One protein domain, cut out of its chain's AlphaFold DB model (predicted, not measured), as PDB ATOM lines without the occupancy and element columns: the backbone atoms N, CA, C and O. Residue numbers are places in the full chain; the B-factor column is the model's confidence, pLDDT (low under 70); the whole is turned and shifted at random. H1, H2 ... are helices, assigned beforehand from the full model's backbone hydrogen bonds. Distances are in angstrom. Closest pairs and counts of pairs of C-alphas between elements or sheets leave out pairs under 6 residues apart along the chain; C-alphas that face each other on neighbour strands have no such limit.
ATOM      1  N   ASN A 317     -20.772 -34.424 -21.408       95.51
ATOM      2  CA  ASN A 317     -21.584 -35.347 -20.605       95.51
ATOM      3  C   ASN A 317     -23.050 -34.884 -20.477       95.51
ATOM      4  O   ASN A 317     -23.960 -35.712 -20.477       95.51
ATOM      5  N   ALA A 318     -23.302 -33.572 -20.394       95.01
ATOM      6  CA  ALA A 318     -24.663 -33.026 -20.397       95.01
ATOM      7  C   ALA A 318     -25.355 -33.163 -21.767       95.01
ATOM      8  O   ALA A 318     -26.549 -33.451 -21.809       95.01
ATOM      9  N   LEU A 319     -24.610 -32.993 -22.866       97.05
ATOM     10  CA  LEU A 319     -25.075 -33.205 -24.238       97.05
ATOM     11  C   LEU A 319     -25.425 -34.679 -24.474       97.05
ATOM     12  O   LEU A 319     -26.538 -34.964 -24.896       97.05
ATOM     13  N   ALA A 320     -24.535 -35.611 -24.129       97.19
ATOM     14  CA  ALA A 320     -24.770 -37.047 -24.277       97.19
ATOM     15  C   ALA A 320     -25.983 -37.527 -23.458       97.19
ATOM     16  O   ALA A 320     -26.815 -38.273 -23.969       97.19
ATOM     17  N   ALA A 321     -26.133 -37.048 -22.217       95.89
ATOM     18  CA  ALA A 321     -27.303 -37.350 -21.392       95.89
ATOM     19  C   ALA A 321     -28.608 -36.785 -21.985       95.89
ATOM     20  O   ALA A 321     -29.639 -37.451 -21.933       95.89
ATOM     21  N   LEU A 322     -28.573 -35.582 -22.570       96.99
ATOM     22  CA  LEU A 322     -29.739 -34.977 -23.217       96.99
ATOM     23  C   LEU A 322     -30.090 -35.671 -24.541       96.99
ATOM     24  O   LEU A 322     -31.262 -35.951 -24.773       96.99
ATOM     25  N   MET A 323     -29.108 -36.007 -25.379       97.42
ATOM     26  CA  MET A 323     -29.367 -36.738 -26.622       97.42
ATOM     27  C   MET A 323     -29.880 -38.149 -26.334       97.42
ATOM     28  O   MET A 323     -30.891 -38.533 -26.900       97.42
ATOM     29  N   SER A 324     -29.345 -38.859 -25.330       95.80
ATOM     30  CA  SER A 324     -29.925 -40.135 -24.872       95.80
ATOM     31  C   SER A 324     -31.408 -40.032 -24.479       95.80
ATOM     32  O   SER A 324     -32.127 -41.022 -24.593       95.80
ATOM     33  N   VAL A 325     -31.877 -38.865 -24.024       94.69
ATOM     34  CA  VAL A 325     -33.291 -38.600 -23.703       94.69
ATOM     35  C   VAL A 325     -34.116 -38.263 -24.949       94.69
ATOM     36  O   VAL A 325     -35.270 -38.675 -25.041       94.69
ATOM     37  N   LEU A 326     -33.543 -37.543 -25.914       95.32
ATOM     38  CA  LEU A 326     -34.210 -37.170 -27.170       95.32
ATOM     39  C   LEU A 326     -34.180 -38.283 -28.233       95.32
ATOM     40  O   LEU A 326     -34.985 -38.261 -29.160       95.32
ATOM     41  N   ASP A 327     -33.284 -39.256 -28.086       95.27
ATOM     42  CA  ASP A 327     -33.175 -40.457 -28.916       95.27
ATOM     43  C   ASP A 327     -33.902 -41.677 -28.328       95.27
ATOM     44  O   ASP A 327     -34.006 -42.699 -29.000       95.27
ATOM     45  N   SER A 328     -34.430 -41.568 -27.103       91.83
ATOM     46  CA  SER A 328     -35.281 -42.589 -26.478       91.83
ATOM     47  C   SER A 328     -36.627 -42.714 -27.205       91.83
ATOM     48  O   SER A 328     -37.318 -41.709 -27.394       91.83
ATOM     49  N   ASP A 329     -37.029 -43.943 -27.554       82.69
ATOM     50  CA  ASP A 329     -38.316 -44.244 -28.203       82.69
ATOM     51  C   ASP A 329     -39.498 -43.645 -27.427       82.69
ATOM     52  O   ASP A 329     -39.500 -43.666 -26.192       82.69
ATOM     53  N   GLU A 330     -40.540 -43.172 -28.121       76.18
ATOM     54  CA  GLU A 330     -41.652 -42.436 -27.493       76.18
ATOM     55  C   GLU A 330     -42.302 -43.163 -26.309       76.18
ATOM     56  O   GLU A 330     -42.623 -42.533 -25.300       76.18
ATOM     57  N   GLU A 331     -42.465 -44.487 -26.385       74.13
ATOM     58  CA  GLU A 331     -42.974 -45.275 -25.259       74.13
ATOM     59  C   GLU A 331     -42.056 -45.220 -24.034       74.13
ATOM     60  O   GLU A 331     -42.535 -45.128 -22.904       74.13
ATOM     61  N   THR A 332     -40.739 -45.267 -24.238       76.73
ATOM     62  CA  THR A 332     -39.759 -45.189 -23.146       76.73
ATOM     63  C   THR A 332     -39.683 -43.776 -22.570       76.73
ATOM     64  O   THR A 332     -39.636 -43.626 -21.349       76.73
ATOM     65  N   ALA A 333     -39.797 -42.745 -23.415       69.12
ATOM     66  CA  ALA A 333     -39.841 -41.349 -22.996       69.12
ATOM     67  C   ALA A 333     -41.068 -41.046 -22.111       69.12
ATOM     68  O   ALA A 333     -40.912 -40.434 -21.052       69.12
ATOM     69  N   ARG A 334     -42.263 -41.542 -22.481       70.44
ATOM     70  CA  ARG A 334     -43.484 -41.398 -21.661       70.44
ATOM     71  C   ARG A 334     -43.409 -42.212 -20.365       70.44
ATOM     72  O   ARG A 334     -43.669 -41.677 -19.290       70.44
ATOM     73  N   ARG A 335     -42.971 -43.480 -20.418       70.23
ATOM     74  CA  ARG A 335     -42.794 -44.320 -19.208       70.23
ATOM     75  C   ARG A 335     -41.735 -43.764 -18.241       70.23
ATOM     76  O   ARG A 335     -41.843 -43.989 -17.040       70.23
ATOM     77  N   GLY A 336     -40.722 -43.060 -18.751       69.75
ATOM     78  CA  GLY A 336     -39.647 -42.438 -17.971       69.75
ATOM     79  C   GLY A 336     -39.921 -41.004 -17.491       69.75
ATOM     80  O   GLY A 336     -39.025 -40.414 -16.889       69.75
ATOM     81  N   SER A 337     -41.107 -40.450 -17.786       76.38
ATOM     82  CA  SER A 337     -41.608 -39.088 -17.503       76.38
ATOM     83  C   SER A 337     -40.591 -38.097 -16.899       76.38
ATOM     84  O   SER A 337     -40.630 -37.752 -15.709       76.38
ATOM     85  N   ILE A 338     -39.659 -37.607 -17.720       89.10
ATOM     86  CA  ILE A 338     -38.663 -36.625 -17.281       89.10
ATOM     87  C   ILE A 338     -39.365 -35.290 -17.055       89.10
ATOM     88  O   ILE A 338     -39.877 -34.680 -17.990       89.10
ATOM     89  N   SER A 339     -39.373 -34.810 -15.806       90.99
ATOM     90  CA  SER A 339     -40.065 -33.558 -15.481       90.99
ATOM     91  C   SER A 339     -39.563 -32.403 -16.356       90.99
ATOM     92  O   SER A 339     -38.353 -32.258 -16.550       90.99
ATOM     93  N   LEU A 340     -40.475 -31.539 -16.814       91.57
ATOM     94  CA  LEU A 340     -40.150 -30.372 -17.645       91.57
ATOM     95  C   LEU A 340     -38.979 -29.562 -17.058       91.57
ATOM     96  O   LEU A 340     -38.013 -29.257 -17.752       91.57
ATOM     97  N   ARG A 341     -38.984 -29.322 -15.737       92.94
ATOM     98  CA  ARG A 341     -37.911 -28.589 -15.041       92.94
ATOM     99  C   ARG A 341     -36.567 -29.337 -15.022       92.94
ATOM    100  O   ARG A 341     -35.527 -28.695 -14.879       92.94
ATOM    101  N   SER A 342     -36.556 -30.664 -15.152       94.39
ATOM    102  CA  SER A 342     -35.337 -31.461 -15.362       94.39
ATOM    103  C   SER A 342     -34.834 -31.334 -16.799       94.39
ATOM    104  O   SER A 342     -33.650 -31.064 -16.987       94.39
ATOM    105  N   LEU A 343     -35.722 -31.450 -17.793       95.22
ATOM    106  CA  LEU A 343     -35.389 -31.280 -19.211       95.22
ATOM    107  C   LEU A 343     -34.794 -29.891 -19.482       95.22
ATOM    108  O   LEU A 343     -33.661 -29.792 -19.943       95.22
ATOM    109  N   GLN A 344     -35.478 -28.827 -19.051       95.49
ATOM    110  CA  GLN A 344     -34.988 -27.445 -19.130       95.49
ATOM    111  C   GLN A 344     -33.597 -27.282 -18.484       95.49
ATOM    112  O   GLN A 344     -32.710 -26.647 -19.054       95.49
ATOM    113  N   LYS A 345     -33.361 -27.898 -17.314       95.01
ATOM    114  CA  LYS A 345     -32.044 -27.890 -16.644       95.01
ATOM    115  C   LYS A 345     -30.959 -28.643 -17.420       95.01
ATOM    116  O   LYS A 345     -29.793 -28.279 -17.280       95.01
ATOM    117  N   MET A 346     -31.300 -29.676 -18.192       95.70
ATOM    118  CA  MET A 346     -30.352 -30.358 -19.079       95.70
ATOM    119  C   MET A 346     -30.041 -29.484 -20.297       95.70
ATOM    120  O   MET A 346     -28.871 -29.200 -20.541       95.70
ATOM    121  N   CYS A 347     -31.061 -28.944 -20.971       96.68
ATOM    122  CA  CYS A 347     -30.887 -28.043 -22.111       96.68
ATOM    123  C   CYS A 347     -30.024 -26.815 -21.766       96.68
ATOM    124  O   CYS A 347     -29.050 -26.514 -22.453       96.68
ATOM    125  N   MET A 348     -30.292 -26.154 -20.634       94.02
ATOM    126  CA  MET A 348     -29.531 -24.973 -20.200       94.02
ATOM    127  C   MET A 348     -28.050 -25.255 -19.881       94.02
ATOM    128  O   MET A 348     -27.252 -24.312 -19.867       94.02
ATOM    129  N   ARG A 349     -27.646 -26.521 -19.676       94.28
ATOM    130  CA  ARG A 349     -26.239 -26.930 -19.485       94.28
ATOM    131  C   ARG A 349     -25.452 -27.091 -20.788       94.28
ATOM    132  O   ARG A 349     -24.230 -27.156 -20.718       94.28
ATOM    133  N   VAL A 350     -26.112 -27.128 -21.946       94.70
ATOM    134  CA  VAL A 350     -25.490 -27.352 -23.261       94.70
ATOM    135  C   VAL A 350     -25.502 -26.029 -24.044       94.70
ATOM    136  O   VAL A 350     -26.552 -25.637 -24.543       94.70
ATOM    137  N   PRO A 351     -24.396 -25.259 -24.127       89.05
ATOM    138  CA  PRO A 351     -24.449 -23.894 -24.665       89.05
ATOM    139  C   PRO A 351     -24.822 -23.786 -26.148       89.05
ATOM    140  O   PRO A 351     -25.429 -22.796 -26.539       89.05
ATOM    141  N   GLN A 352     -24.482 -24.800 -26.946       90.04
ATOM    142  CA  GLN A 352     -24.647 -24.824 -28.405       90.04
ATOM    143  C   GLN A 352     -25.825 -25.700 -28.874       90.04
ATOM    144  O   GLN A 352     -25.950 -25.947 -30.068       90.04
ATOM    145  N   LEU A 353     -26.707 -26.137 -27.960       94.87
ATOM    146  CA  LEU A 353     -27.734 -27.171 -28.185       94.87
ATOM    147  C   LEU A 353     -28.458 -27.093 -29.541       94.87
ATOM    148  O   LEU A 353     -28.577 -28.101 -30.226       94.87
ATOM    149  N   SER A 354     -28.912 -25.911 -29.953       95.03
ATOM    150  CA  SER A 354     -29.653 -25.715 -31.208       95.03
ATOM    151  C   SER A 354     -28.885 -26.049 -32.491       95.03
ATOM    152  O   SER A 354     -29.517 -26.315 -33.512       95.03
ATOM    153  N   ASN A 355     -27.550 -26.037 -32.456       93.18
ATOM    154  CA  ASN A 355     -26.710 -26.502 -33.563       93.18
ATOM    155  C   ASN A 355     -26.545 -28.034 -33.548       93.18
ATOM    156  O   ASN A 355     -26.455 -28.632 -34.613       93.18
ATOM    157  N   GLU A 356     -26.569 -28.658 -32.365       94.88
ATOM    158  CA  GLU A 356     -26.453 -30.116 -32.183       94.88
ATOM    159  C   GLU A 356     -27.773 -30.866 -32.456       94.88
ATOM    160  O   GLU A 356     -27.770 -32.061 -32.743       94.88
ATOM    161  N   LEU A 357     -28.922 -30.188 -32.336       96.62
ATOM    162  CA  LEU A 357     -30.248 -30.785 -32.527       96.62
ATOM    163  C   LEU A 357     -30.548 -31.091 -34.001       96.62
ATOM    164  O   LEU A 357     -30.937 -30.207 -34.779       96.62
ATOM    165  N   THR A 358     -30.494 -32.377 -34.350       96.10
ATOM    166  CA  THR A 358     -31.090 -32.901 -35.589       96.10
ATOM    167  C   THR A 358     -32.612 -32.678 -35.603       96.10
ATOM    168  O   THR A 358     -33.238 -32.558 -34.545       96.10
ATOM    169  N   ARG A 359     -33.256 -32.643 -36.787       95.33
ATOM    170  CA  ARG A 359     -34.722 -32.445 -36.867       95.33
ATOM    171  C   ARG A 359     -35.533 -33.455 -36.018       95.33
ATOM    172  O   ARG A 359     -36.433 -32.987 -35.321       95.33
ATOM    173  N   PRO A 360     -35.206 -34.767 -35.963       96.17
ATOM    174  CA  PRO A 360     -35.928 -35.707 -35.100       96.17
ATOM    175  C   PRO A 360     -35.779 -35.418 -33.601       96.17
ATOM    176  O   PRO A 360     -36.760 -35.476 -32.862       96.17
ATOM    177  N   GLN A 361     -34.577 -35.050 -33.146       97.00
ATOM    178  CA  GLN A 361     -34.343 -34.684 -31.743       97.00
ATOM    179  C   GLN A 361     -35.038 -33.358 -31.390       97.00
ATOM    180  O   GLN A 361     -35.561 -33.220 -30.285       97.00
ATOM    181  N   ARG A 362     -35.117 -32.401 -32.330       97.27
ATOM    182  CA  ARG A 362     -35.904 -31.163 -32.173       97.27
ATOM    183  C   ARG A 362     -37.406 -31.448 -32.089       97.27
ATOM    184  O   ARG A 362     -38.064 -30.889 -31.217       97.27
ATOM    185  N   PHE A 363     -37.937 -32.349 -32.920       96.73
ATOM    186  CA  PHE A 363     -39.322 -32.822 -32.813       96.73
ATOM    187  C   PHE A 363     -39.608 -33.411 -31.427       96.73
ATOM    188  O   PHE A 363     -40.538 -32.961 -30.756       96.73
ATOM    189  N   GLN A 364     -38.770 -34.340 -30.957       95.63
ATOM    190  CA  GLN A 364     -38.951 -34.965 -29.645       95.63
ATOM    191  C   GLN A 364     -38.813 -33.955 -28.495       95.63
ATOM    192  O   GLN A 364     -39.591 -33.989 -27.541       95.63
ATOM    193  N   LEU A 365     -37.891 -32.993 -28.604       96.42
ATOM    194  CA  LEU A 365     -37.775 -31.888 -27.653       96.42
ATOM    195  C   LEU A 365     -39.058 -31.042 -27.623       96.42
ATOM    196  O   LEU A 365     -39.539 -30.709 -26.544       96.42
ATOM    197  N   TYR A 366     -39.642 -30.720 -28.779       96.96
ATOM    198  CA  TYR A 366     -40.856 -29.899 -28.852       96.96
ATOM    199  C   TYR A 366     -42.079 -30.668 -28.331       96.96
ATOM    200  O   TYR A 366     -42.910 -30.070 -27.649       96.96
ATOM    201  N   CYS A 367     -42.156 -31.987 -28.547       94.51
ATOM    202  CA  CYS A 367     -43.128 -32.853 -27.875       94.51
ATOM    203  C   CYS A 367     -42.994 -32.743 -26.348       94.51
ATOM    204  O   CYS A 367     -43.959 -32.386 -25.681       94.51
ATOM    205  N   LEU A 368     -41.797 -32.951 -25.793       93.83
ATOM    206  CA  LEU A 368     -41.568 -32.920 -24.341       93.83
ATOM    207  C   LEU A 368     -41.725 -31.523 -23.697       93.83
ATOM    208  O   LEU A 368     -41.979 -31.433 -22.495       93.83
ATOM    209  N   LEU A 369     -41.566 -30.434 -24.462       94.54
ATOM    210  CA  LEU A 369     -41.737 -29.054 -23.981       94.54
ATOM    211  C   LEU A 369     -43.189 -28.550 -24.074       94.54
ATOM    212  O   LEU A 369     -43.650 -27.856 -23.165       94.54
ATOM    213  N   LEU A 370     -43.896 -28.858 -25.169       94.06
ATOM    214  CA  LEU A 370     -45.237 -28.328 -25.465       94.06
ATOM    215  C   LEU A 370     -46.362 -29.295 -25.082       94.06
ATOM    216  O   LEU A 370     -47.442 -28.861 -24.682       94.06
ATOM    217  N   LEU A 371     -46.128 -30.598 -25.231       91.27
ATOM    218  CA  LEU A 371     -47.124 -31.655 -25.078       91.27
ATOM    219  C   LEU A 371     -46.850 -32.444 -23.788       91.27
ATOM    220  O   LEU A 371     -46.570 -33.639 -23.831       91.27
ATOM    221  N   GLU A 372     -46.943 -31.765 -22.634       74.30
ATOM    222  CA  GLU A 372     -46.986 -32.426 -21.314       74.30
ATOM    223  C   GLU A 372     -47.982 -33.602 -21.355       74.30
ATOM    224  O   GLU A 372     -49.079 -33.420 -21.890       74.30
ATOM    225  N   ASP A 373     -47.628 -34.764 -20.778       64.30
ATOM    226  CA  ASP A 373     -48.446 -35.991 -20.781       64.30
ATOM    227  C   ASP A 373     -49.863 -35.720 -20.254       64.30
ATOM    228  O   ASP A 373     -50.148 -35.672 -19.054       64.30
ATOM    229  N   GLY A 385     -59.536 -42.954 -32.181       65.19
ATOM    230  CA  GLY A 385     -60.072 -42.971 -33.534       65.19
ATOM    231  C   GLY A 385     -59.060 -42.505 -34.573       65.19
ATOM    232  O   GLY A 385     -58.282 -41.576 -34.344       65.19
ATOM    233  N   GLN A 386     -59.104 -43.125 -35.748       71.46
ATOM    234  CA  GLN A 386     -58.479 -42.578 -36.942       71.46
ATOM    235  C   GLN A 386     -59.259 -41.317 -37.337       71.46
ATOM    236  O   GLN A 386     -60.369 -41.394 -37.859       71.46
ATOM    237  N   GLU A 387     -58.713 -40.149 -37.001       80.13
ATOM    238  CA  GLU A 387     -59.322 -38.861 -37.332       80.13
ATOM    239  C   GLU A 387     -59.160 -38.620 -38.833       80.13
ATOM    240  O   GLU A 387     -58.122 -38.145 -39.283       80.13
ATOM    241  N   ASP A 388     -60.178 -38.981 -39.617       89.19
ATOM    242  CA  ASP A 388     -60.191 -38.741 -41.059       89.19
ATOM    243  C   ASP A 388     -60.311 -37.236 -41.348       89.19
ATOM    244  O   ASP A 388     -61.402 -36.661 -41.439       89.19
ATOM    245  N   TRP A 389     -59.153 -36.596 -41.494       94.14
ATOM    246  CA  TRP A 389     -59.043 -35.179 -41.815       94.14
ATOM    247  C   TRP A 389     -59.686 -34.833 -43.170       94.14
ATOM    248  O   TRP A 389     -60.140 -33.700 -43.337       94.14
ATOM    249  N   THR A 390     -59.832 -35.792 -44.101       94.77
ATOM    250  CA  THR A 390     -60.435 -35.539 -45.427       94.77
ATOM    251  C   THR A 390     -61.917 -35.156 -45.348       94.77
ATOM    252  O   THR A 390     -62.436 -34.424 -46.197       94.77
ATOM    253  N   THR A 391     -62.602 -35.557 -44.269       94.58
ATOM    254  CA  THR A 391     -63.990 -35.147 -43.989       94.58
ATOM    255  C   THR A 391     -64.153 -33.626 -43.869       94.58
ATOM    256  O   THR A 391     -65.222 -33.092 -44.183       94.58
ATOM    257  N   TYR A 392     -63.091 -32.917 -43.476       95.25
ATOM    258  CA  TYR A 392     -63.071 -31.464 -43.303       95.25
ATOM    259  C   TYR A 392     -62.631 -30.704 -44.564       95.25
ATOM    260  O   TYR A 392     -63.003 -29.542 -44.724       95.25
ATOM    261  N   THR A 393     -61.911 -31.343 -45.495       95.84
ATOM    262  CA  THR A 393     -61.379 -30.714 -46.724       95.84
ATOM    263  C   THR A 393     -62.465 -30.049 -47.562       95.84
ATOM    264  O   THR A 393     -62.270 -28.953 -48.076       95.84
ATOM    265  N   LYS A 394     -63.665 -30.642 -47.622       95.57
ATOM    266  CA  LYS A 394     -64.835 -30.090 -48.338       95.57
ATOM    267  C   LYS A 394     -65.352 -28.755 -47.772       95.57
ATOM    268  O   LYS A 394     -66.265 -28.169 -48.345       95.57
ATOM    269  N   ARG A 395     -64.808 -28.295 -46.641       96.58
ATOM    270  CA  ARG A 395     -65.081 -26.989 -46.017       96.58
ATOM    271  C   ARG A 395     -63.841 -26.090 -45.952       96.58
ATOM    272  O   ARG A 395     -63.940 -24.966 -45.463       96.58
ATOM    273  N   ALA A 396     -62.683 -26.577 -46.395       96.01
ATOM    274  CA  ALA A 396     -61.438 -25.830 -46.369       96.01
ATOM    275  C   ALA A 396     -61.513 -24.615 -47.303       96.01
ATOM    276  O   ALA A 396     -62.005 -24.701 -48.426       96.01
ATOM    277  N   LEU A 397     -61.022 -23.474 -46.821       96.20
ATOM    278  CA  LEU A 397     -60.910 -22.257 -47.618       96.20
ATOM    279  C   LEU A 397     -59.685 -22.348 -48.533       96.20
ATOM    280  O   LEU A 397     -58.750 -23.103 -48.261       96.20
ATOM    281  N   GLU A 398     -59.646 -21.521 -49.577       96.40
ATOM    282  CA  GLU A 398     -58.498 -21.431 -50.488       96.40
ATOM    283  C   GLU A 398     -57.178 -21.173 -49.740       96.40
ATOM    284  O   GLU A 398     -56.162 -21.784 -50.058       96.40
ATOM    285  N   THR A 399     -57.203 -20.366 -48.673       95.57
ATOM    286  CA  THR A 399     -56.052 -20.144 -47.782       95.57
ATOM    287  C   THR A 399     -55.585 -21.422 -47.085       95.57
ATOM    288  O   THR A 399     -54.383 -21.668 -47.014       95.57
ATOM    289  N   HIS A 400     -56.499 -22.275 -46.613       97.07
ATOM    290  CA  HIS A 400     -56.150 -23.555 -45.987       97.07
ATOM    291  C   HIS A 400     -55.544 -24.516 -47.018       97.07
ATOM    292  O   HIS A 400     -54.549 -25.173 -46.729       97.07
ATOM    293  N   VAL A 401     -56.100 -24.558 -48.236       97.37
ATOM    294  CA  VAL A 401     -55.577 -25.363 -49.356       97.37
ATOM    295  C   VAL A 401     -54.207 -24.850 -49.821       97.37
ATOM    296  O   VAL A 401     -53.329 -25.648 -50.143       97.37
ATOM    297  N   HIS A 402     -53.989 -23.535 -49.826       96.56
ATOM    298  CA  HIS A 402     -52.706 -22.922 -50.169       96.56
ATOM    299  C   HIS A 402     -51.610 -23.304 -49.163       96.56
ATOM    300  O   HIS A 402     -50.556 -23.795 -49.565       96.56
ATOM    301  N   VAL A 403     -51.881 -23.169 -47.857       96.92
ATOM    302  CA  VAL A 403     -50.946 -23.604 -46.802       96.92
ATOM    303  C   VAL A 403     -50.746 -25.117 -46.839       96.92
ATOM    304  O   VAL A 403     -49.618 -25.573 -46.703       96.92
ATOM    305  N   ALA A 404     -51.795 -25.902 -47.095       98.01
ATOM    306  CA  ALA A 404     -51.696 -27.353 -47.222       98.01
ATOM    307  C   ALA A 404     -50.779 -27.803 -48.367       98.01
ATOM    308  O   ALA A 404     -50.010 -28.740 -48.178       98.01
ATOM    309  N   LYS A 405     -50.799 -27.119 -49.520       97.86
ATOM    310  CA  LYS A 405     -49.872 -27.395 -50.634       97.86
ATOM    311  C   LYS A 405     -48.415 -27.149 -50.235       97.86
ATOM    312  O   LYS A 405     -47.559 -27.973 -50.540       97.86
ATOM    313  N   GLN A 406     -48.141 -26.048 -49.532       97.16
ATOM    314  CA  GLN A 406     -46.792 -25.742 -49.042       97.16
ATOM    315  C   GLN A 406     -46.352 -26.715 -47.934       97.16
ATOM    316  O   GLN A 406     -45.244 -27.235 -47.975       97.16
ATOM    317  N   ALA A 407     -47.242 -27.024 -46.987       97.62
ATOM    318  CA  ALA A 407     -47.004 -27.960 -45.893       97.62
ATOM    319  C   ALA A 407     -46.756 -29.395 -46.388       97.62
ATOM    320  O   ALA A 407     -45.862 -30.067 -45.879       97.62
ATOM    321  N   ALA A 408     -47.493 -29.855 -47.406       97.83
ATOM    322  CA  ALA A 408     -47.303 -31.174 -48.012       97.83
ATOM    323  C   ALA A 408     -45.895 -31.339 -48.606       97.83
ATOM    324  O   ALA A 408     -45.291 -32.396 -48.452       97.83
ATOM    325  N   ALA A 409     -45.341 -30.280 -49.210       96.90
ATOM    326  CA  ALA A 409     -43.991 -30.282 -49.777       96.90
ATOM    327  C   ALA A 409     -42.860 -30.344 -48.726       96.90
ATOM    328  O   ALA A 409     -41.707 -30.562 -49.092       96.90
ATOM    329  N   LEU A 410     -43.167 -30.165 -47.433       96.70
ATOM    330  CA  LEU A 410     -42.199 -30.319 -46.338       96.70
ATOM    331  C   LEU A 410     -42.094 -31.772 -45.844       96.70
ATOM    332  O   LEU A 410     -41.075 -32.134 -45.257       96.70
ATOM    333  N   PHE A 411     -43.120 -32.601 -46.066       97.03
ATOM    334  CA  PHE A 411     -43.141 -34.000 -45.633       97.03
ATOM    335  C   PHE A 411     -42.453 -34.934 -46.646       97.03
ATOM    336  O   PHE A 411     -42.662 -34.798 -47.852       97.03
ATOM    337  N   PRO A 412     -41.697 -35.950 -46.184       95.24
ATOM    338  CA  PRO A 412     -41.242 -37.043 -47.040       95.24
ATOM    339  C   PRO A 412     -42.405 -37.728 -47.773       95.24
ATOM    340  O   PRO A 412     -43.389 -38.142 -47.155       95.24
ATOM    341  N   THR A 413     -42.265 -37.921 -49.088       95.12
ATOM    342  CA  THR A 413     -43.299 -38.517 -49.962       95.12
ATOM    343  C   THR A 413     -43.765 -39.903 -49.505       95.12
ATOM    344  O   THR A 413     -44.935 -40.246 -49.678       95.12
ATOM    345  N   ALA A 414     -42.881 -40.668 -48.856       95.33
ATOM    346  CA  ALA A 414     -43.154 -41.990 -48.288       95.33
ATOM    347  C   ALA A 414     -44.217 -42.007 -47.166       95.33
ATOM    348  O   ALA A 414     -44.750 -43.068 -46.856       95.33
ATOM    349  N   LEU A 415     -44.547 -40.859 -46.557       93.97
ATOM    350  CA  LEU A 415     -45.603 -40.774 -45.537       93.97
ATOM    351  C   LEU A 415     -47.018 -40.736 -46.134       93.97
ATOM    352  O   LEU A 415     -47.987 -40.901 -45.396       93.97
ATOM    353  N   HIS A 416     -47.158 -40.482 -47.441       94.32
ATOM    354  CA  HIS A 416     -48.449 -40.352 -48.132       94.32
ATOM    355  C   HIS A 416     -49.451 -39.412 -47.420       94.32
ATOM    356  O   HIS A 416     -50.655 -39.683 -47.368       94.32
ATOM    357  N   ILE A 417     -48.945 -38.308 -46.854       96.49
ATOM    358  CA  ILE A 417     -49.754 -37.194 -46.340       96.49
ATOM    359  C   ILE A 417     -50.233 -36.373 -47.536       96.49
ATOM    360  O   ILE A 417     -49.430 -35.858 -48.312       96.49
ATOM    361  N   THR A 418     -51.547 -36.260 -47.695       96.99
ATOM    362  CA  THR A 418     -52.155 -35.531 -48.811       96.99
ATOM    363  C   THR A 418     -52.392 -34.056 -48.480       96.99
ATOM    364  O   THR A 418     -52.632 -33.673 -47.332       96.99
ATOM    365  N   THR A 419     -52.407 -33.220 -49.523       97.84
ATOM    366  CA  THR A 419     -52.888 -31.831 -49.454       97.84
ATOM    367  C   THR A 419     -54.291 -31.748 -48.851       97.84
ATOM    368  O   THR A 419     -54.584 -30.822 -48.101       97.84
ATOM    369  N   ASP A 420     -55.153 -32.725 -49.140       97.80
ATOM    370  CA  ASP A 420     -56.531 -32.745 -48.658       97.80
ATOM    371  C   ASP A 420     -56.601 -32.971 -47.143       97.80
ATOM    372  O   ASP A 420     -57.287 -32.214 -46.452       97.80
ATOM    373  N   GLU A 421     -55.842 -33.932 -46.605       97.62
ATOM    374  CA  GLU A 421     -55.722 -34.158 -45.155       97.62
ATOM    375  C   GLU A 421     -55.199 -32.909 -44.430       97.62
ATOM    376  O   GLU A 421     -55.776 -32.493 -43.424       97.62
ATOM    377  N   LEU A 422     -54.158 -32.261 -44.964       98.16
ATOM    378  CA  LEU A 422     -53.608 -31.030 -44.385       98.16
ATOM    379  C   LEU A 422     -54.592 -29.854 -44.468       98.16
ATOM    380  O   LEU A 422     -54.748 -29.120 -43.494       98.16
ATOM    381  N   ALA A 423     -55.317 -29.687 -45.578       98.03
ATOM    382  CA  ALA A 423     -56.329 -28.637 -45.717       98.03
ATOM    383  C   ALA A 423     -57.523 -28.856 -44.770       98.03
ATOM    384  O   ALA A 423     -58.080 -27.892 -44.237       98.03
ATOM    385  N   GLY A 424     -57.888 -30.118 -44.518       97.63
ATOM    386  CA  GLY A 424     -58.885 -30.502 -43.521       97.63
ATOM    387  C   GLY A 424     -58.427 -30.257 -42.079       97.63
ATOM    388  O   GLY A 424     -59.185 -29.698 -41.281       97.63
ATOM    389  N   LEU A 425     -57.170 -30.581 -41.758       97.23
ATOM    390  CA  LEU A 425     -56.531 -30.250 -40.479       97.23
ATOM    391  C   LEU A 425     -56.503 -28.739 -40.247       97.23
ATOM    392  O   LEU A 425     -56.914 -28.280 -39.182       97.23
ATOM    393  N   PHE A 426     -56.080 -27.954 -41.239       97.46
ATOM    394  CA  PHE A 426     -56.023 -26.497 -41.130       97.46
ATOM    395  C   PHE A 426     -57.416 -25.857 -41.037       97.46
ATOM    396  O   PHE A 426     -57.612 -24.970 -40.208       97.46
ATOM    397  N   TYR A 427     -58.420 -26.371 -41.759       96.74
ATOM    398  CA  TYR A 427     -59.818 -25.991 -41.519       96.74
ATOM    399  C   TYR A 427     -60.236 -26.224 -40.065       96.74
ATOM    400  O   TYR A 427     -60.809 -25.330 -39.439       96.74
ATOM    401  N   ARG A 428     -59.939 -27.407 -39.516       94.80
ATOM    402  CA  ARG A 428     -60.321 -27.748 -38.147       94.80
ATOM    403  C   ARG A 428     -59.548 -26.936 -37.107       94.80
ATOM    404  O   ARG A 428     -60.153 -26.509 -36.138       94.80
ATOM    405  N   LEU A 429     -58.274 -26.620 -37.335       94.38
ATOM    406  CA  LEU A 429     -57.498 -25.702 -36.491       94.38
ATOM    407  C   LEU A 429     -58.123 -24.291 -36.464       94.38
ATOM    408  O   LEU A 429     -58.250 -23.685 -35.399       94.38
ATOM    409  N   GLY A 430     -58.590 -23.792 -37.612       93.81
ATOM    410  CA  GLY A 430     -59.345 -22.537 -37.686       93.81
ATOM    411  C   GLY A 430     -60.686 -22.591 -36.943       93.81
ATOM    412  O   GLY A 430     -61.047 -21.633 -36.262       93.81
ATOM    413  N   ALA A 431     -61.408 -23.712 -37.034       92.65
ATOM    414  CA  ALA A 431     -62.731 -23.883 -36.430       92.65
ATOM    415  C   ALA A 431     -62.703 -24.160 -34.912       92.65
ATOM    416  O   ALA A 431     -63.458 -23.533 -34.168       92.65
ATOM    417  N   ASP A 432     -61.845 -25.075 -34.456       88.46
ATOM    418  CA  ASP A 432     -61.786 -25.556 -33.068       88.46
ATOM    419  C   ASP A 432     -60.969 -24.604 -32.173       88.46
ATOM    420  O   ASP A 432     -61.340 -24.373 -31.021       88.46
ATOM    421  N   ALA A 433     -59.871 -24.034 -32.692       83.03
ATOM    422  CA  ALA A 433     -58.941 -23.197 -31.925       83.03
ATOM    423  C   ALA A 433     -59.020 -21.693 -32.260       83.03
ATOM    424  O   ALA A 433     -58.345 -20.884 -31.628       83.03
ATOM    425  N   THR A 434     -59.862 -21.274 -33.215       84.99
ATOM    426  CA  THR A 434     -59.941 -19.888 -33.739       84.99
ATOM    427  C   THR A 434     -58.637 -19.383 -34.377       84.99
ATOM    428  O   THR A 434     -58.292 -18.208 -34.276       84.99
ATOM    429  N   PHE A 435     -57.878 -20.270 -35.028       87.85
ATOM    430  CA  PHE A 435     -56.615 -19.912 -35.679       87.85
ATOM    431  C   PHE A 435     -56.839 -19.049 -36.936       87.85
ATOM    432  O   PHE A 435     -57.610 -19.411 -37.826       87.85
ATOM    433  N   TYR A 436     -56.132 -17.917 -37.043       86.92
ATOM    434  CA  TYR A 436     -56.272 -16.967 -38.153       86.92
ATOM    435  C   TYR A 436     -55.229 -17.217 -39.253       86.92
ATOM    436  O   TYR A 436     -54.046 -16.931 -39.082       86.92
ATOM    437  N   PHE A 437     -55.675 -17.697 -40.415       90.68
ATOM    438  CA  PHE A 437     -54.822 -17.995 -41.575       90.68
ATOM    439  C   PHE A 437     -54.520 -16.744 -42.422       90.68
ATOM    440  O   PHE A 437     -54.991 -16.611 -43.551       90.68
ATOM    441  N   ASN A 438     -53.724 -15.825 -41.870       90.37
ATOM    442  CA  ASN A 438     -53.086 -14.732 -42.614       90.37
ATOM    443  C   ASN A 438     -51.612 -15.089 -42.941       90.37
ATOM    444  O   ASN A 438     -51.070 -15.987 -42.297       90.37
ATOM    445  N   PRO A 439     -50.938 -14.415 -43.898       88.45
ATOM    446  CA  PRO A 439     -49.572 -14.776 -44.312       88.45
ATOM    447  C   PRO A 439     -48.550 -14.817 -43.164       88.45
ATOM    448  O   PRO A 439     -47.716 -15.716 -43.116       88.45
ATOM    449  N   VAL A 440     -48.685 -13.903 -42.198       85.46
ATOM    450  CA  VAL A 440     -47.888 -13.822 -40.958       85.46
ATOM    451  C   VAL A 440     -47.931 -15.144 -40.179       85.46
ATOM    452  O   VAL A 440     -46.897 -15.656 -39.761       85.46
ATOM    453  N   MET A 441     -49.116 -15.745 -40.029       91.02
ATOM    454  CA  MET A 441     -49.268 -17.034 -39.348       91.02
ATOM    455  C   MET A 441     -48.942 -18.248 -40.230       91.02
ATOM    456  O   MET A 441     -48.688 -19.328 -39.693       91.02
ATOM    457  N   MET A 442     -48.921 -18.105 -41.562       93.81
ATOM    458  CA  MET A 442     -48.537 -19.195 -42.473       93.81
ATOM    459  C   MET A 442     -47.065 -19.579 -42.291       93.81
ATOM    460  O   MET A 442     -46.771 -20.767 -42.198       93.81
ATOM    461  N   GLU A 443     -46.160 -18.604 -42.143       93.22
ATOM    462  CA  GLU A 443     -44.741 -18.880 -41.858       93.22
ATOM    463  C   GLU A 443     -44.562 -19.677 -40.552       93.22
ATOM    464  O   GLU A 443     -43.769 -20.617 -40.503       93.22
ATOM    465  N   VAL A 444     -45.360 -19.380 -39.516       94.90
ATOM    466  CA  VAL A 444     -45.348 -20.125 -38.244       94.90
ATOM    467  C   VAL A 444     -45.848 -21.561 -38.428       94.90
ATOM    468  O   VAL A 444     -45.211 -22.497 -37.942       94.90
ATOM    469  N   ILE A 445     -46.952 -21.762 -39.158       96.38
ATOM    470  CA  ILE A 445     -47.475 -23.104 -39.464       96.38
ATOM    471  C   ILE A 445     -46.425 -23.939 -40.202       96.38
ATOM    472  O   ILE A 445     -46.212 -25.101 -39.854       96.38
ATOM    473  N   LEU A 446     -45.760 -23.361 -41.203       97.09
ATOM    474  CA  LEU A 446     -44.768 -24.057 -42.021       97.09
ATOM    475  C   LEU A 446     -43.494 -24.370 -41.224       97.09
ATOM    476  O   LEU A 446     -42.993 -25.488 -41.317       97.09
ATOM    477  N   CYS A 447     -43.048 -23.461 -40.355       96.95
ATOM    478  CA  CYS A 447     -41.939 -23.695 -39.426       96.95
ATOM    479  C   CYS A 447     -42.210 -24.884 -38.477       96.95
ATOM    480  O   CYS A 447     -41.380 -25.782 -38.336       96.95
ATOM    481  N   VAL A 448     -43.409 -24.956 -37.883       97.39
ATOM    482  CA  VAL A 448     -43.807 -26.095 -37.028       97.39
ATOM    483  C   VAL A 448     -43.985 -27.375 -37.856       97.39
ATOM    484  O   VAL A 448     -43.569 -28.451 -37.430       97.39
ATOM    485  N   THR A 449     -44.536 -27.271 -39.069       97.91
ATOM    486  CA  THR A 449     -44.671 -28.408 -39.999       97.91
ATOM    487  C   THR A 449     -43.304 -28.990 -40.365       97.91
ATOM    488  O   THR A 449     -43.143 -30.205 -40.347       97.91
ATOM    489  N   TYR A 450     -42.304 -28.145 -40.620       97.44
ATOM    490  CA  TYR A 450     -40.921 -28.534 -40.917       97.44
ATOM    491  C   TYR A 450     -40.252 -29.296 -39.755       97.44
ATOM    492  O   TYR A 450     -39.479 -30.227 -39.994       97.44
ATOM    493  N   VAL A 451     -40.597 -28.977 -38.498       97.61
ATOM    494  CA  VAL A 451     -40.188 -29.775 -37.326       97.61
ATOM    495  C   VAL A 451     -40.901 -31.131 -37.302       97.61
ATOM    496  O   VAL A 451     -40.238 -32.157 -37.162       97.61
ATOM    497  N   VAL A 452     -42.228 -31.171 -37.477       97.89
ATOM    498  CA  VAL A 452     -43.008 -32.428 -37.439       97.89
ATOM    499  C   VAL A 452     -42.643 -33.377 -38.586       97.89
ATOM    500  O   VAL A 452     -42.514 -34.581 -38.371       97.89
ATOM    501  N   ALA A 453     -42.382 -32.844 -39.780       96.94
ATOM    502  CA  ALA A 453     -41.882 -33.591 -40.933       96.94
ATOM    503  C   ALA A 453     -40.479 -34.194 -40.725       96.94
ATOM    504  O   ALA A 453     -40.066 -35.068 -41.484       96.94
ATOM    505  N   GLY A 454     -39.748 -33.742 -39.701       95.38
ATOM    506  CA  GLY A 454     -38.464 -34.295 -39.284       95.38
ATOM    507  C   GLY A 454     -38.543 -35.433 -38.264       95.38
ATOM    508  O   GLY A 454     -37.495 -35.862 -37.791       95.38
ATOM    509  N   SER A 455     -39.735 -35.899 -37.880       95.71
ATOM    510  CA  SER A 455     -39.919 -37.004 -36.926       95.71
ATOM    511  C   SER A 455     -39.400 -38.359 -37.449       95.71
ATOM    512  O   SER A 455     -39.257 -38.564 -38.652       95.71
ATOM    513  N   ARG A 456     -39.157 -39.313 -36.534       94.11
ATOM    514  CA  ARG A 456     -38.879 -40.730 -36.865       94.11
ATOM    515  C   ARG A 456     -40.149 -41.557 -37.110       94.11
ATOM    516  O   ARG A 456     -40.044 -42.681 -37.592       94.11
ATOM    517  N   SER A 457     -41.327 -41.043 -36.748       92.67
ATOM    518  CA  SER A 457     -42.589 -41.785 -36.856       92.67
ATOM    519  C   SER A 457     -43.035 -41.944 -38.311       92.67
ATOM    520  O   SER A 457     -43.036 -40.985 -39.080       92.67
ATOM    521  N   THR A 458     -43.461 -43.154 -38.673       93.52
ATOM    522  CA  THR A 458     -44.048 -43.476 -39.983       93.52
ATOM    523  C   THR A 458     -45.580 -43.422 -39.992       93.52
ATOM    524  O   THR A 458     -46.177 -43.479 -41.066       93.52
ATOM    525  N   ASP A 459     -46.244 -43.277 -38.835       93.23
ATOM    526  CA  ASP A 459     -47.700 -43.101 -38.792       93.23
ATOM    527  C   ASP A 459     -48.086 -41.648 -39.091       93.23
ATOM    528  O   ASP A 459     -48.015 -40.758 -38.235       93.23
ATOM    529  N   LYS A 460     -48.591 -41.419 -40.306       94.75
ATOM    530  CA  LYS A 460     -49.102 -40.108 -40.712       94.75
ATOM    531  C   LYS A 460     -50.229 -39.572 -39.823       94.75
ATOM    532  O   LYS A 460     -50.346 -38.358 -39.678       94.75
ATOM    533  N   ASN A 461     -51.038 -40.434 -39.197       92.64
ATOM    534  CA  ASN A 461     -52.133 -39.997 -38.326       92.64
ATOM    535  C   ASN A 461     -51.585 -39.410 -37.019       92.64
ATOM    536  O   ASN A 461     -52.035 -38.350 -36.581       92.64
ATOM    537  N   MET A 462     -50.584 -40.064 -36.422       91.26
ATOM    538  CA  MET A 462     -49.813 -39.548 -35.295       91.26
ATOM    539  C   MET A 462     -49.128 -38.219 -35.639       91.26
ATOM    540  O   MET A 462     -49.260 -37.271 -34.862       91.26
ATOM    541  N   LEU A 463     -48.482 -38.099 -36.805       95.33
ATOM    542  CA  LEU A 463     -47.826 -36.851 -37.222       95.33
ATOM    543  C   LEU A 463     -48.824 -35.698 -37.390       95.33
ATOM    544  O   LEU A 463     -48.631 -34.634 -36.802       95.33
ATOM    545  N   LEU A 464     -49.926 -35.917 -38.116       95.99
ATOM    546  CA  LEU A 464     -50.983 -34.918 -38.308       95.99
ATOM    547  C   LEU A 464     -51.618 -34.503 -36.970       95.99
ATOM    548  O   LEU A 464     -51.737 -33.314 -36.676       95.99
ATOM    549  N   ARG A 465     -51.943 -35.463 -36.094       93.23
ATOM    550  CA  ARG A 465     -52.462 -35.173 -34.747       93.23
ATOM    551  C   ARG A 465     -51.453 -34.404 -33.887       93.23
ATOM    552  O   ARG A 465     -51.855 -33.544 -33.104       93.23
ATOM    553  N   THR A 466     -50.159 -34.684 -34.029       94.17
ATOM    554  CA  THR A 466     -49.094 -33.986 -33.292       94.17
ATOM    555  C   THR A 466     -48.910 -32.556 -33.800       94.17
ATOM    556  O   THR A 466     -48.877 -31.640 -32.982       94.17
ATOM    557  N   LEU A 467     -48.914 -32.336 -35.119       97.07
ATOM    558  CA  LEU A 467     -48.919 -31.002 -35.734       97.07
ATOM    559  C   LEU A 467     -50.112 -30.169 -35.249       97.07
ATOM    560  O   LEU A 467     -49.933 -29.049 -34.773       97.07
ATOM    561  N   TYR A 468     -51.318 -30.743 -35.288       95.70
ATOM    562  CA  TYR A 468     -52.529 -30.104 -34.777       95.70
ATOM    563  C   TYR A 468     -52.394 -29.712 -33.293       95.70
ATOM    564  O   TYR A 468     -52.673 -28.569 -32.927       95.70
ATOM    565  N   ARG A 469     -51.908 -30.627 -32.439       93.88
ATOM    566  CA  ARG A 469     -51.705 -30.374 -31.001       93.88
ATOM    567  C   ARG A 469     -50.640 -29.305 -30.735       93.88
ATOM    568  O   ARG A 469     -50.896 -28.411 -29.931       93.88
ATOM    569  N   MET A 470     -49.493 -29.352 -31.417       95.72
ATOM    570  CA  MET A 470     -48.440 -28.335 -31.295       95.72
ATOM    571  C   MET A 470     -48.957 -26.948 -31.688       95.72
ATOM    572  O   MET A 470     -48.759 -25.997 -30.937       95.72
ATOM    573  N   LEU A 471     -49.675 -26.836 -32.811       95.79
ATOM    574  CA  LEU A 471     -50.254 -25.565 -33.255       95.79
ATOM    575  C   LEU A 471     -51.317 -25.041 -32.275       95.79
ATOM    576  O   LEU A 471     -51.297 -23.853 -31.961       95.79
ATOM    577  N   CYS A 472     -52.173 -25.906 -31.716       93.38
ATOM    578  CA  CYS A 472     -53.124 -25.517 -30.665       93.38
ATOM    579  C   CYS A 472     -52.428 -24.972 -29.402       93.38
ATOM    580  O   CYS A 472     -52.878 -23.978 -28.830       93.38
ATOM    581  N   VAL A 473     -51.335 -25.605 -28.954       93.04
ATOM    582  CA  VAL A 473     -50.569 -25.143 -27.781       93.04
ATOM    583  C   VAL A 473     -49.854 -23.827 -28.081       93.04
ATOM    584  O   VAL A 473     -49.996 -22.876 -27.316       93.04
ATOM    585  N   LEU A 474     -49.153 -23.726 -29.214       94.33
ATOM    586  CA  LEU A 474     -48.456 -22.500 -29.615       94.33
ATOM    587  C   LEU A 474     -49.425 -21.325 -29.791       94.33
ATOM    588  O   LEU A 474     -49.133 -20.234 -29.312       94.33
ATOM    589  N   GLN A 475     -50.600 -21.539 -30.393       92.48
ATOM    590  CA  GLN A 475     -51.606 -20.484 -30.560       92.48
ATOM    591  C   GLN A 475     -52.131 -19.960 -29.215       92.48
ATOM    592  O   GLN A 475     -52.387 -18.771 -29.062       92.48
ATOM    593  N   LYS A 476     -52.298 -20.855 -28.239       90.65
ATOM    594  CA  LYS A 476     -52.861 -20.552 -26.919       90.65
ATOM    595  C   LYS A 476     -51.840 -19.957 -25.947       90.65
ATOM    596  O   LYS A 476     -52.210 -19.141 -25.100       90.65
ATOM    597  N   ASP A 477     -50.596 -20.430 -26.000       91.26
ATOM    598  CA  ASP A 477     -49.570 -20.139 -24.997       91.26
ATOM    599  C   ASP A 477     -48.403 -19.279 -25.507       91.26
ATOM    600  O   ASP A 477     -47.744 -18.706 -24.655       91.26
ATOM    601  N   PHE A 478     -48.155 -19.136 -26.820       93.75
ATOM    602  CA  PHE A 478     -47.003 -18.378 -27.360       93.75
ATOM    603  C   PHE A 478     -47.337 -17.303 -28.404       93.75
ATOM    604  O   PHE A 478     -46.603 -16.323 -28.518       93.75
ATOM    605  N   ILE A 479     -48.406 -17.468 -29.181       92.86
ATOM    606  CA  ILE A 479     -48.848 -16.484 -30.178       92.86
ATOM    607  C   ILE A 479     -49.793 -15.492 -29.491       92.86
ATOM    608  O   ILE A 479     -50.688 -15.895 -28.750       92.86
TER     609      ILE A 479
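This is residues 317 to 373 and 385 to 479 of the 1102 residues of the protein "TBC1 domain family member 23" of Leishmania infantum (UniProt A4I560). Two lobes of crossed helices sit end to end along the longest axis: H1 to H5 make the smaller one, and H6 to H10 the larger one. H5 forms the side of the first lobe that meets H9 and H10, while in the second lobe H7, H8, H10 and H9 touch in a ring and the short H6 packs on H8. The printed part has 152 residues, with ten named helices, H1 to H10 in chain order, and no named strand; the class is all helix. The whole is compact, with a radius of gyration of the C-alphas of 16.1 A, yet elongated in outline, spanning 51 by 29 by 26 A.

H1, residues 317 to 326, begins at C-alpha 317 (-21.584, -35.347, -20.605) and is 14.3 A long. H2 is residues 330 to 335, 8.6 A; H3 residues 340 to 347, 10.5 A; H4 residues 353 to 356, 5.1 A; H5 residues 359 to 370, 16.0 A. After the cut come H6, residues 390 to 393, 5.1 A; H7, residues 398 to 408, 15.0 A; H8, residues 419 to 433, 20.5 A; and H9, residues 439 to 452, 20.0 A. H10, residues 460 to 477, is the longest at 25.4 A and ends at C-alpha 477 (-49.570, -20.139, -24.997).

H1 touches H3 at a steep tilt of 50 degrees, opposite ways, with the C-alphas of Leu 322 and Met 346 closest at 6.2 A. H1 is about perpendicular to H5, at 82 degrees, and touches its residues 361 to 365 alone; the closest C-alphas are those of Leu 326 and Gln 361, 5.2 A. H2 is near H5, and H4 is close to H1 but not clearly touching, with C-alphas 319 and 353 closest at 7.7 A. H5 touches H9 through residues 359 to 363 alone, closest at C-alphas 363 and 451, 5.5 A. It touches H10 through residues 367 to 370 alone, closest at C-alphas 370 and 473, 6.6 A. H6 touches H8, with C-alphas 393 and 424 closest at 4.1 A. H7 touches H8 at a steep tilt of 59 degrees, opposite ways; C-alphas 401 and 423 are closest at 5.0 A. H1 and H10 are apart. Every O i to N i+4 pair is within hydrogen-bond range in H1, H2, H3, H5, H7, H8 and H10, and 9 of 10 are in H9; H4 and H6 are too short for such a pair.

The two C-alphas farthest apart are those of Asn 317 and Lys 394, 51.6 A. Residues 374 to 384 are not printed, and C-alphas 373 and 385 are 18.6 A apart across this cut. Of the links that are printed whole, none is long. The mean pLDDT of the printed part is 92.7, and residues 333, 336, 373 and 385 are under 70.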